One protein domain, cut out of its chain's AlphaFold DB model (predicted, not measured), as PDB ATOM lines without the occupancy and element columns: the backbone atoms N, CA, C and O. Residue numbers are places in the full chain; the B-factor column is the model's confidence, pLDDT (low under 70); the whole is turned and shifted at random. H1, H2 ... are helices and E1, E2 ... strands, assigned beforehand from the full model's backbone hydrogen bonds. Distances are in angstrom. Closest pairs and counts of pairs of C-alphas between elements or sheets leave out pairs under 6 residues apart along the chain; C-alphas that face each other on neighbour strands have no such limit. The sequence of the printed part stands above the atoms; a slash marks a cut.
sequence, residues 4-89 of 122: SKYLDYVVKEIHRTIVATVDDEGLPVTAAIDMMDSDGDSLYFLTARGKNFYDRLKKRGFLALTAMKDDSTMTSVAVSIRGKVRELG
ATOM      1  N   SER A   4     -22.992  38.270-112.833       87.94
ATOM      2  CA  SER A   4     -24.271  37.597-112.578       87.94
ATOM      3  C   SER A   4     -25.175  37.475-113.807       87.94
ATOM      4  O   SER A   4     -25.775  36.427-114.028       87.94
ATOM      5  N   LYS A   5     -25.229  38.505-114.666       92.06
ATOM      6  CA  LYS A   5     -26.068  38.479-115.877       92.06
ATOM      7  C   LYS A   5     -25.594  37.444-116.894       92.06
ATOM      8  O   LYS A   5     -26.415  36.912-117.632       92.06
ATOM      9  N   TYR A   6     -24.293  37.164-116.942       92.88
ATOM     10  CA  TYR A   6     -23.754  36.143-117.836       92.88
ATOM     11  C   TYR A   6     -24.047  34.733-117.329       92.88
ATOM     12  O   TYR A   6     -24.314  33.863-118.148       92.88
ATOM     13  N   LEU A   7     -24.052  34.507-116.009       94.69
ATOM     14  CA  LEU A   7     -24.430  33.205-115.448       94.69
ATOM     15  C   LEU A   7     -25.889  32.878-115.777       94.69
ATOM     16  O   LEU A   7     -26.172  31.815-116.323       94.69
ATOM     17  N   ASP A   8     -26.788  33.839-115.561       93.88
ATOM     18  CA  ASP A   8     -28.197  33.705-115.933       93.88
ATOM     19  C   ASP A   8     -28.388  33.474-117.435       93.88
ATOM     20  O   ASP A   8     -29.214  32.654-117.829       93.88
ATOM     21  N   TYR A   9     -27.626  34.178-118.278       94.00
ATOM     22  CA  TYR A   9     -27.661  33.985-119.728       94.00
ATOM     23  C   TYR A   9     -27.223  32.568-120.118       94.00
ATOM     24  O   TYR A   9     -27.876  31.921-120.930       94.00
ATOM     25  N   VAL A  10     -26.161  32.043-119.500       94.75
ATOM     26  CA  VAL A  10     -25.705  30.666-119.739       94.75
ATOM     27  C   VAL A  10     -26.803  29.658-119.405       94.75
ATOM     28  O   VAL A  10     -27.034  28.752-120.198       94.75
ATOM     29  N   VAL A  11     -27.505  29.819-118.282       93.06
ATOM     30  CA  VAL A  11     -28.577  28.896-117.871       93.06
ATOM     31  C   VAL A  11     -29.808  29.024-118.771       93.06
ATOM     32  O   VAL A  11     -30.318  28.018-119.253       93.06
ATOM     33  N   LYS A  12     -30.287  30.251-119.009       91.19
ATOM     34  CA  LYS A  12     -31.591  30.506-119.648       91.19
ATOM     35  C   LYS A  12     -31.548  30.458-121.173       91.19
ATOM     36  O   LYS A  12     -32.534  30.067-121.787       91.19
ATOM     37  N   GLU A  13     -30.433  30.864-121.779       91.44
ATOM     38  CA  GLU A  13     -30.347  31.089-123.230       91.44
ATOM     39  C   GLU A  13     -29.471  30.071-123.961       91.44
ATOM     40  O   GLU A  13     -29.719  29.807-125.136       91.44
ATOM     41  N   ILE A  14     -28.446  29.517-123.299       92.50
ATOM     42  CA  ILE A  14     -27.536  28.525-123.900       92.50
ATOM     43  C   ILE A  14     -27.830  27.113-123.384       92.50
ATOM     44  O   ILE A  14     -27.860  26.165-124.166       92.50
ATOM     45  N   HIS A  15     -28.059  26.978-122.077       91.38
ATOM     46  CA  HIS A  15     -28.333  25.754-121.323       91.38
ATOM     47  C   HIS A  15     -27.205  24.708-121.336       91.38
ATOM     48  O   HIS A  15     -26.729  24.303-120.271       91.38
ATOM     49  N   ARG A  16     -26.754  24.270-122.514       92.50
ATOM     50  CA  ARG A  16     -25.718  23.252-122.691       92.50
ATOM     51  C   ARG A  16     -24.350  23.880-122.885       92.50
ATOM     52  O   ARG A  16     -24.131  24.684-123.785       92.50
ATOM     53  N   THR A  17     -23.398  23.454-122.072       95.62
ATOM     54  CA  THR A  17     -22.027  23.971-122.093       95.62
ATOM     55  C   THR A  17     -21.029  22.860-122.369       95.62
ATOM     56  O   THR A  17     -21.294  21.694-122.075       95.62
ATOM     57  N   ILE A  18     -19.864  23.214-122.904       97.38
ATOM     58  CA  ILE A  18     -18.729  22.299-122.995       97.38
ATOM     59  C   ILE A  18     -17.816  22.565-121.809       97.38
ATOM     60  O   ILE A  18     -17.218  23.635-121.706       97.38
ATOM     61  N   VAL A  19     -17.707  21.585-120.918       98.19
ATOM     62  CA  VAL A  19     -16.859  21.639-119.728       98.19
ATOM     63  C   VAL A  19     -15.551  20.914-120.006       98.19
ATOM     64  O   VAL A  19     -15.556  19.751-120.397       98.19
ATOM     65  N   ALA A  20     -14.433  21.579-119.747       98.50
ATOM     66  CA  ALA A  20     -13.094  21.021-119.735       98.50
ATOM     67  C   ALA A  20     -12.644  20.705-118.298       98.50
ATOM     68  O   ALA A  20     -12.754  21.512-117.370       98.50
ATOM     69  N   THR A  21     -12.090  19.508-118.142       98.44
ATOM     70  CA  THR A  21     -11.494  18.970-116.913       98.44
ATOM     71  C   THR A  21     -10.142  18.343-117.243       98.44
ATOM     72  O   THR A  21      -9.781  18.248-118.412       98.44
ATOM     73  N   VAL A  22      -9.398  17.913-116.226       98.19
ATOM     74  CA  VAL A  22      -8.109  17.228-116.392       98.19
ATOM     75  C   VAL A  22      -8.188  15.862-115.721       98.19
ATOM     76  O   VAL A  22      -8.673  15.769-114.588       98.19
ATOM     77  N   ASP A  23      -7.772  14.809-116.420       97.62
ATOM     78  CA  ASP A  23      -7.764  13.437-115.902       97.62
ATOM     79  C   ASP A  23      -6.575  13.147-114.963       97.62
ATOM     80  O   ASP A  23      -5.946  14.064-114.421       97.62
ATOM     81  N   ASP A  24      -6.332  11.866-114.672       97.50
ATOM     82  CA  ASP A  24      -5.248  11.407-113.794       97.50
ATOM     83  C   ASP A  24      -3.863  11.418-114.456       97.50
ATOM     84  O   ASP A  24      -2.864  11.463-113.741       97.50
ATOM     85  N   GLU A  25      -3.793  11.494-115.784       98.00
ATOM     86  CA  GLU A  25      -2.543  11.638-116.543       98.00
ATOM     87  C   GLU A  25      -2.179  13.110-116.793       98.00
ATOM     88  O   GLU A  25      -1.099  13.420-117.293       98.00
ATOM     89  N   GLY A  26      -3.061  14.040-116.419       96.69
ATOM     90  CA  GLY A  26      -2.869  15.463-116.677       96.69
ATOM     91  C   GLY A  26      -3.370  15.901-118.054       96.69
ATOM     92  O   GLY A  26      -3.108  17.036-118.457       96.69
ATOM     93  N   LEU A  27      -4.109  15.047-118.766       98.12
ATOM     94  CA  LEU A  27      -4.630  15.335-120.097       98.12
ATOM     95  C   LEU A  27      -6.018  15.996-120.021       98.12
ATOM     96  O   LEU A  27      -6.823  15.694-119.131       98.12
ATOM     97  N   PRO A  28      -6.321  16.938-120.935       98.00
ATOM     98  CA  PRO A  28      -7.614  17.600-120.968       98.00
ATOM     99  C   PRO A  28      -8.708  16.647-121.461       98.00
ATOM    100  O   PRO A  28      -8.560  15.968-122.473       98.00
ATOM    101  N   VAL A  29      -9.850  16.669-120.778       98.00
ATOM    102  CA  VAL A  29     -11.047  15.902-121.143       98.00
ATOM    103  C   VAL A  29     -12.260  16.818-121.128       98.00
ATOM    104  O   VAL A  29     -12.499  17.522-120.139       98.00
ATOM    105  N   THR A  30     -13.052  16.772-122.197       97.94
ATOM    106  CA  THR A  30     -14.279  17.558-122.334       97.94
ATOM    107  C   THR A  30     -15.538  16.722-122.113       97.94
ATOM    108  O   THR A  30     -15.554  15.508-122.317       97.94
ATOM    109  N   ALA A  31     -16.605  17.377-121.663       95.19
ATOM    110  CA  ALA A  31     -17.946  16.811-121.585       95.19
ATOM    111  C   ALA A  31     -18.989  17.903-121.848       95.19
ATOM    112  O   ALA A  31     -18.822  19.034-121.392       95.19
ATOM    113  N   ALA A  32     -20.069  17.562-122.550       94.50
ATOM    114  CA  ALA A  32     -21.239  18.427-122.637       94.50
ATOM    115  C   ALA A  32     -22.047  18.309-121.337       94.50
ATOM    116  O   ALA A  32     -22.394  17.197-120.937       94.50
ATOM    117  N   ILE A  33     -22.310  19.435-120.674       94.50
ATOM    118  CA  ILE A  33     -23.007  19.493-119.386       94.50
ATOM    119  C   ILE A  33     -24.092  20.563-119.446       94.50
ATOM    120  O   ILE A  33     -23.828  21.718-119.794       94.50
ATOM    121  N   ASP A  34     -25.293  20.161-119.051       92.38
ATOM    122  CA  ASP A  34     -26.434  21.049-118.880       92.38
ATOM    123  C   ASP A  34     -26.301  21.831-117.577       92.38
ATOM    124  O   ASP A  34     -26.185  21.252-116.492       92.38
ATOM    125  N   MET A  35     -26.310  23.156-117.690       93.19
ATOM    126  CA  MET A  35     -26.427  24.051-116.546       93.19
ATOM    127  C   MET A  35     -27.891  24.123-116.124       93.19
ATOM    128  O   MET A  35     -28.779  24.274-116.960       93.19
ATOM    129  N   MET A  36     -28.122  23.982-114.826       90.31
ATOM    130  CA  MET A  36     -29.439  23.785-114.223       90.31
ATOM    131  C   MET A  36     -29.952  25.051-113.538       90.31
ATOM    132  O   MET A  36     -31.149  25.313-113.568       90.31
ATOM    133  N   ASP A  37     -29.062  25.818-112.901       91.38
ATOM    134  CA  ASP A  37     -29.436  27.034-112.172       91.38
ATOM    135  C   ASP A  37     -28.267  28.005-111.980       91.38
ATOM    136  O   ASP A  37     -27.099  27.638-112.167       91.38
ATOM    137  N   SER A  38     -28.591  29.217-111.525       92.00
ATOM    138  CA  SER A  38     -27.648  30.228-111.040       92.00
ATOM    139  C   SER A  38     -28.218  31.027-109.862       92.00
ATOM    140  O   SER A  38     -29.419  31.260-109.786       92.00
ATOM    141  N   ASP A  39     -27.351  31.495-108.958       88.81
ATOM    142  CA  ASP A  39     -27.710  32.381-107.829       88.81
ATOM    143  C   ASP A  39     -27.017  33.757-107.906       88.81
ATOM    144  O   ASP A  39     -26.873  34.468-106.915       88.81
ATOM    145  N   GLY A  40     -26.565  34.132-109.106       85.81
ATOM    146  CA  GLY A  40     -25.835  35.371-109.375       85.81
ATOM    147  C   GLY A  40     -24.320  35.281-109.167       85.81
ATOM    148  O   GLY A  40     -23.597  36.007-109.852       85.81
ATOM    149  N   ASP A  41     -23.843  34.352-108.336       89.81
ATOM    150  CA  ASP A  41     -22.411  34.124-108.088       89.81
ATOM    151  C   ASP A  41     -21.930  32.745-108.568       89.81
ATOM    152  O   ASP A  41     -20.754  32.579-108.905       89.81
ATOM    153  N   SER A  42     -22.819  31.752-108.622       92.50
ATOM    154  CA  SER A  42     -22.494  30.358-108.938       92.50
ATOM    155  C   SER A  42     -23.378  29.780-110.044       92.50
ATOM    156  O   SER A  42     -24.513  30.205-110.245       92.50
ATOM    157  N   LEU A  43     -22.845  28.770-110.742       94.06
ATOM    158  CA  LEU A  43     -23.595  27.888-111.638       94.06
ATOM    159  C   LEU A  43     -23.805  26.533-110.971       94.06
ATOM    160  O   LEU A  43     -22.895  25.991-110.336       94.06
ATOM    161  N   TYR A  44     -24.982  25.964-111.188       93.31
ATOM    162  CA  TYR A  44     -25.388  24.680-110.646       93.31
ATOM    163  C   TYR A  44     -25.622  23.693-111.787       93.31
ATOM    164  O   TYR A  44     -26.256  24.026-112.784       93.31
ATOM    165  N   PHE A  45     -25.117  22.471-111.647       93.12
ATOM    166  CA  PHE A  45     -25.335  21.377-112.592       93.12
ATOM    167  C   PHE A  45     -25.392  20.039-111.851       93.12
ATOM    168  O   PHE A  45     -24.973  19.941-110.695       93.12
ATOM    169  N   LEU A  46     -25.893  19.001-112.521       89.62
ATOM    170  CA  LEU A  46     -26.006  17.654-111.959       89.62
ATOM    171  C   LEU A  46     -25.042  16.682-112.642       89.62
ATOM    172  O   LEU A  46     -24.774  16.757-113.840       89.62
ATOM    173  N   THR A  47     -24.520  15.730-111.869       89.31
ATOM    174  CA  THR A  47     -23.762  14.595-112.399       89.31
ATOM    175  C   THR A  47     -23.859  13.393-111.457       89.31
ATOM    176  O   THR A  47     -24.077  13.551-110.258       89.31
ATOM    177  N   ALA A  48     -23.708  12.181-111.995       87.12
ATOM    178  CA  ALA A  48     -23.832  10.943-111.227       87.12
ATOM    179  C   ALA A  48     -22.508  10.563-110.538       87.12
ATOM    180  O   ALA A  48     -21.448  10.622-111.164       87.12
ATOM    181  N   ARG A  49     -22.587  10.081-109.285       85.50
ATOM    182  CA  ARG A  49     -21.449   9.743-108.394       85.50
ATOM    183  C   ARG A  49     -20.543   8.576-108.848       85.50
ATOM    184  O   ARG A  49     -19.656   8.190-108.106       85.50
ATOM    185  N   GLY A  50     -20.742   8.021-110.041       85.62
ATOM    186  CA  GLY A  50     -19.910   6.945-110.607       85.62
ATOM    187  C   GLY A  50     -19.332   7.260-111.987       85.62
ATOM    188  O   GLY A  50     -18.788   6.380-112.645       85.62
ATOM    189  N   LYS A  51     -19.494   8.494-112.481       90.44
ATOM    190  CA  LYS A  51     -18.927   8.907-113.769       90.44
ATOM    191  C   LYS A  51     -17.504   9.424-113.564       90.44
ATOM    192  O   LYS A  51     -17.290  10.261-112.695       90.44
ATOM    193  N   ASN A  52     -16.591   9.097-114.481       94.69
ATOM    194  CA  ASN A  52     -15.227   9.654-114.495       94.69
ATOM    195  C   ASN A  52     -15.206  11.194-114.404       94.69
ATOM    196  O   ASN A  52     -14.277  11.778-113.858       94.69
ATOM    197  N   PHE A  53     -16.231  11.871-114.936       95.69
ATOM    198  CA  PHE A  53     -16.387  13.319-114.793       95.69
ATOM    199  C   PHE A  53     -16.541  13.752-113.327       95.69
ATOM    200  O   PHE A  53     -15.829  14.653-112.896       95.69
ATOM    201  N   TYR A  54     -17.406  13.088-112.553       95.81
ATOM    202  CA  TYR A  54     -17.574  13.350-111.121       95.81
ATOM    203  C   TYR A  54     -16.250  13.170-110.369       95.81
ATOM    204  O   TYR A  54     -15.848  14.057-109.615       95.81
ATOM    205  N   ASP A  55     -15.526  12.085-110.649       96.62
ATOM    206  CA  ASP A  55     -14.241  11.804-110.001       96.62
ATOM    207  C   ASP A  55     -13.203  12.891-110.285       96.62
ATOM    208  O   ASP A  55     -12.520  13.356-109.368       96.62
ATOM    209  N   ARG A  56     -13.115  13.362-111.538       97.50
ATOM    210  CA  ARG A  56     -12.228  14.477-111.904       97.50
ATOM    211  C   ARG A  56     -12.593  15.754-111.154       97.50
ATOM    212  O   ARG A  56     -11.701  16.407-110.614       97.50
ATOM    213  N   LEU A  57     -13.880  16.094-111.056       97.38
ATOM    214  CA  LEU A  57     -14.325  17.274-110.308       97.38
ATOM    215  C   LEU A  57     -13.962  17.175-108.822       97.38
ATOM    216  O   LEU A  57     -13.447  18.139-108.259       97.38
ATOM    217  N   LYS A  58     -14.176  16.012-108.195       96.44
ATOM    218  CA  LYS A  58     -13.856  15.781-106.777       96.44
ATOM    219  C   LYS A  58     -12.355  15.833-106.502       96.44
ATOM    220  O   LYS A  58     -11.953  16.430-105.508       96.44
ATOM    221  N   LYS A  59     -11.533  15.234-107.370       96.88
ATOM    222  CA  LYS A  59     -10.070  15.188-107.216       96.88
ATOM    223  C   LYS A  59      -9.398  16.531-107.500       96.88
ATOM    224  O   LYS A  59      -8.410  16.861-106.852       96.88
ATOM    225  N   ARG A  60      -9.875  17.277-108.502       97.12
ATOM    226  CA  ARG A  60      -9.221  18.511-108.973       97.12
ATOM    227  C   ARG A  60      -9.806  19.771-108.344       97.12
ATOM    228  O   ARG A  60      -9.061  20.706-108.079       97.12
ATOM    229  N   GLY A  61     -11.114  19.817-108.090       97.62
ATOM    230  CA  GLY A  61     -11.773  20.971-107.467       97.62
ATOM    231  C   GLY A  61     -11.863  22.214-108.360       97.62
ATOM    232  O   GLY A  61     -12.203  23.294-107.879       97.62
ATOM    233  N   PHE A  62     -11.593  22.084-109.660       98.00
ATOM    234  CA  PHE A  62     -11.771  23.145-110.648       98.00
ATOM    235  C   PHE A  62     -12.261  22.596-111.988       98.00
ATOM    236  O   PHE A  62     -12.069  21.423-112.310       98.00
ATOM    237  N   LEU A  63     -12.858  23.483-112.781       98.12
ATOM    238  CA  LEU A  63     -13.219  23.246-114.175       98.12
ATOM    239  C   LEU A  63     -13.074  24.540-114.983       98.12
ATOM    240  O   LEU A  63     -12.997  25.639-114.422       98.12
ATOM    241  N   ALA A  64     -13.065  24.404-116.302       98.44
ATOM    242  CA  ALA A  64     -13.339  25.495-117.228       98.44
ATOM    243  C   ALA A  64     -14.514  25.093-118.119       98.44
ATOM    244  O   ALA A  64     -14.713  23.907-118.360       98.44
ATOM    245  N   LEU A  65     -15.295  26.049-118.600       97.88
ATOM    246  CA  LEU A  65     -16.363  25.790-119.552       97.88
ATOM    247  C   LEU A  65     -16.492  26.916-120.564       97.88
ATOM    248  O   LEU A  65     -16.150  28.067-120.279       97.88
ATOM    249  N   THR A  66     -17.040  26.568-121.721       97.25
ATOM    250  CA  THR A  66     -17.496  27.521-122.726       97.25
ATOM    251  C   THR A  66     -18.936  27.192-123.104       97.25
ATOM    252  O   THR A  66     -19.285  26.044-123.387       97.25
ATOM    253  N   ALA A  67     -19.771  28.222-123.073       95.25
ATOM    254  CA  ALA A  67     -21.156  28.213-123.501       95.25
ATOM    255  C   ALA A  67     -21.244  29.022-124.800       95.25
ATOM    256  O   ALA A  67     -20.694  30.123-124.856       95.25
ATOM    257  N   MET A  68     -21.903  28.497-125.832       93.38
ATOM    258  CA  MET A  68     -22.057  29.176-127.122       93.38
ATOM    259  C   MET A  68     -23.516  29.145-127.573       93.38
ATOM    260  O   MET A  68     -24.165  28.106-127.462       93.38
ATOM    261  N   LYS A  69     -24.014  30.276-128.083       90.19
ATOM    262  CA  LYS A  69     -25.287  30.380-128.805       90.19
ATOM    263  C   LYS A  69     -24.988  30.824-130.229       90.19
ATOM    264  O   LYS A  69     -24.450  31.914-130.424       90.19
ATOM    265  N   ASP A  70     -25.365  29.992-131.193       84.06
ATOM    266  CA  ASP A  70     -25.092  30.220-132.609       84.06
ATOM    267  C   ASP A  70     -26.400  30.317-133.393       84.06
ATOM    268  O   ASP A  70     -26.987  29.304-133.764       84.06
ATOM    269  N   ASP A  71     -26.831  31.548-133.678       69.19
ATOM    270  CA  ASP A  71     -27.939  31.797-134.613       69.19
ATOM    271  C   ASP A  71     -27.414  32.094-136.038       69.19
ATOM    272  O   ASP A  71     -28.076  31.813-137.036       69.19
ATOM    273  N   SER A  72     -26.199  32.651-136.154       76.25
ATOM    274  CA  SER A  72     -25.452  32.879-137.401       76.25
ATOM    275  C   SER A  72     -23.979  33.198-137.097       76.25
ATOM    276  O   SER A  72     -23.643  33.559-135.968       76.25
ATOM    277  N   THR A  73     -23.089  33.163-138.099       70.62
ATOM    278  CA  THR A  73     -21.669  33.543-137.920       70.62
ATOM    279  C   THR A  73     -21.477  34.978-137.425       70.62
ATOM    280  O   THR A  73     -20.472  35.267-136.784       70.62
ATOM    281  N   MET A  74     -22.430  35.876-137.697       74.50
ATOM    282  CA  MET A  74     -22.352  37.289-137.311       74.50
ATOM    283  C   MET A  74     -23.059  37.619-135.999       74.50
ATOM    284  O   MET A  74     -22.947  38.744-135.518       74.50
ATOM    285  N   THR A  75     -23.754  36.647-135.408       78.44
ATOM    286  CA  THR A  75     -24.500  36.818-134.154       78.44
ATOM    287  C   THR A  75     -24.107  35.808-133.080       78.44
ATOM    288  O   THR A  75     -24.746  35.772-132.034       78.44
ATOM    289  N   SER A  76     -23.064  35.003-133.320       85.44
ATOM    290  CA  SER A  76     -22.559  34.041-132.341       85.44
ATOM    291  C   SER A  76     -22.099  34.751-131.069       85.44
ATOM    292  O   SER A  76     -21.322  35.711-131.111       85.44
ATOM    293  N   VAL A  77     -22.586  34.267-129.929       90.56
ATOM    294  CA  VAL A  77     -22.179  34.732-128.603       90.56
ATOM    295  C   VAL A  77     -21.558  33.567-127.848       90.56
ATOM    296  O   VAL A  77     -22.153  32.495-127.747       90.56
ATOM    297  N   ALA A  78     -20.383  33.804-127.263       92.81
ATOM    298  CA  ALA A  78     -19.692  32.843-126.415       92.81
ATOM    299  C   ALA A  78     -19.420  33.422-125.020       92.81
ATOM    300  O   ALA A  78     -18.992  34.570-124.877       92.81
ATOM    301  N   VAL A  79     -19.627  32.605-123.988       94.81
ATOM    302  CA  VAL A  79     -19.300  32.910-122.591       94.81
ATOM    303  C   VAL A  79     -18.344  31.841-122.074       94.81
ATOM    304  O   VAL A  79     -18.686  30.660-122.042       94.81
ATOM    305  N   SER A  80     -17.148  32.252-121.649       96.25
ATOM    306  CA  SER A  80     -16.133  31.357-121.079       96.25
ATOM    307  C   SER A  80     -15.974  31.607-119.586       96.25
ATOM    308  O   SER A  80     -15.763  32.741-119.158       96.25
ATOM    309  N   ILE A  81     -16.060  30.542-118.792       95.94
ATOM    310  CA  ILE A  81     -16.035  30.593-117.328       95.94
ATOM    311  C   ILE A  81     -14.999  29.594-116.822       95.94
ATOM    312  O   ILE A  81     -14.935  28.455-117.276       95.94
ATOM    313  N   ARG A  82     -14.191  30.001-115.843       97.06
ATOM    314  CA  ARG A  82     -13.296  29.109-115.100       97.06
ATOM    315  C   ARG A  82     -13.492  29.352-113.618       97.06
ATOM    316  O   ARG A  82     -13.523  30.500-113.183       97.06
ATOM    317  N   GLY A  83     -13.569  28.281-112.842       96.12
ATOM    318  CA  GLY A  83     -13.828  28.414-111.418       96.12
ATOM    319  C   GLY A  83     -13.537  27.162-110.616       96.12
ATOM    320  O   GLY A  83     -13.204  26.100-111.150       96.12
ATOM    321  N   LYS A  84     -13.660  27.325-109.298       97.69
ATOM    322  CA  LYS A  84     -13.669  26.213-108.352       97.69
ATOM    323  C   LYS A  84     -15.005  25.485-108.449       97.69
ATOM    324  O   LYS A  84     -16.038  26.117-108.644       97.69
ATOM    325  N   VAL A  85     -14.979  24.174-108.257       96.56
ATOM    326  CA  VAL A  85     -16.178  23.339-108.158       96.56
ATOM    327  C   VAL A  85     -16.196  22.663-106.795       96.56
ATOM    328  O   VAL A  85     -15.161  22.230-106.287       96.56
ATOM    329  N   ARG A  86     -17.378  22.575-106.192       94.25
ATOM    330  CA  ARG A  86     -17.599  21.819-104.961       94.25
ATOM    331  C   ARG A  86     -18.925  21.087-105.041       94.25
ATOM    332  O   ARG A  86     -19.879  21.576-105.633       94.25
ATOM    333  N   GLU A  87     -18.972  19.928-104.409       92.56
ATOM    334  CA  GLU A  87     -20.214  19.192-104.214       92.56
ATOM    335  C   GLU A  87     -21.021  19.829-103.074       92.56
ATOM    336  O   GLU A  87     -20.451  20.209-102.050       92.56
ATOM    337  N   LEU A  88     -22.337  19.953-103.255       88.00
ATOM    338  CA  LEU A  88     -23.232  20.578-102.275       88.00
ATOM    339  C   LEU A  88     -23.809  19.594-101.247       88.00
ATOM    340  O   LEU A  88     -24.341  20.029-100.232       88.00
ATOM    341  N   GLY A  89     -23.676  18.286-101.485       79.12
ATOM    342  CA  GLY A  89     -24.294  17.255-100.651       79.12
ATOM    343  C   GLY A  89     -25.809  17.156-100.859       79.12
ATOM    344  O   GLY A  89     -26.363  17.772-101.765       79.12
TER     345      GLY A  89
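This is residues 4 to 89 of the 122 residues of the protein "4Fe-4S ferredoxin-type domain-containing protein" of Lachnospiraceae bacterium (UniProt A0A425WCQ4). A strongly twisted antiparallel sheet of five strands curls round the helix H1, which packs in its hollow along E2, E4 and E5. A second helix, H2, packs on the sheet chiefly at E1, well away from H1, and E3 and E5 do not close into a ring. The printed part has 86 residues with two named helices and five named strands, in the order H1 E1 E2 E3 H2 E4 E5; across the sheet the order is E3 E2 E1 E4 E5. The class is mixed, helices and strands, and the whole is compact, with a radius of gyration of the C-alphas of 13.3 A and spans of 39 by 27 by 19 A.

Start with the sheet's longest strand, E2, residues 28 to 38: find C-alpha 28 at (-7.614, 17.600, -120.968) and follow it 25.7 A to C-alpha 38; it bends by 68 degrees at residue 34. Beside it are E1, residues 16 to 22, 19.6 A long, and E3, residues 43 to 45. Next come E4, residues 62 to 69, 23.8 A, and E5, residues 77 to 84, 23.6 A, ending at C-alpha 84 at (-13.669, 26.213, -108.352). H1, residues 4 to 14, begins at C-alpha 4 at (-24.271, 37.597, -112.578) and runs 14.9 A; H2 holds residues 52 to 60.

Look first at the hairpin E1 and E2, where N 19 and O 31 are 2.8 A apart. E2's pairing is staggered, with E1 over residues 28 to 34 and with E3 over 35 to 38; in the hairpin E2 and E3, N 44 and O 37 are 2.9 A apart. E1, E2 and E3 form a meander, each strand the antiparallel neighbour of the one before. On E1's other side is E4, with N 20 and O 64 at 2.7 A, and the hairpin E4 and E5 has N 65 and O 81 at 2.8 A. H1 is on one face of the sheet in two layers, a helix layer and a sheet layer; its closest C-alphas to E2 are those of Val 11 and Met 35, 5.5 A. H2 is on the sheet at a height of 7.9 A, over E1 and slantwise to the strands, at 55 degrees to E1 on the local plane; the C-alphas of Val 22 and Arg 56 are the closest, 6.7 A. H1 and H2 are apart. In both helices every O i to N i+4 pair is within hydrogen-bond range.

The C-alphas of Met 74 and Gly 89 are the two farthest apart, 41.8 A. The printed part has no cut, and no link is long. The mean pLDDT of the printed part is 92.6; look for low confidence at residue 71, the one printed residue under 70.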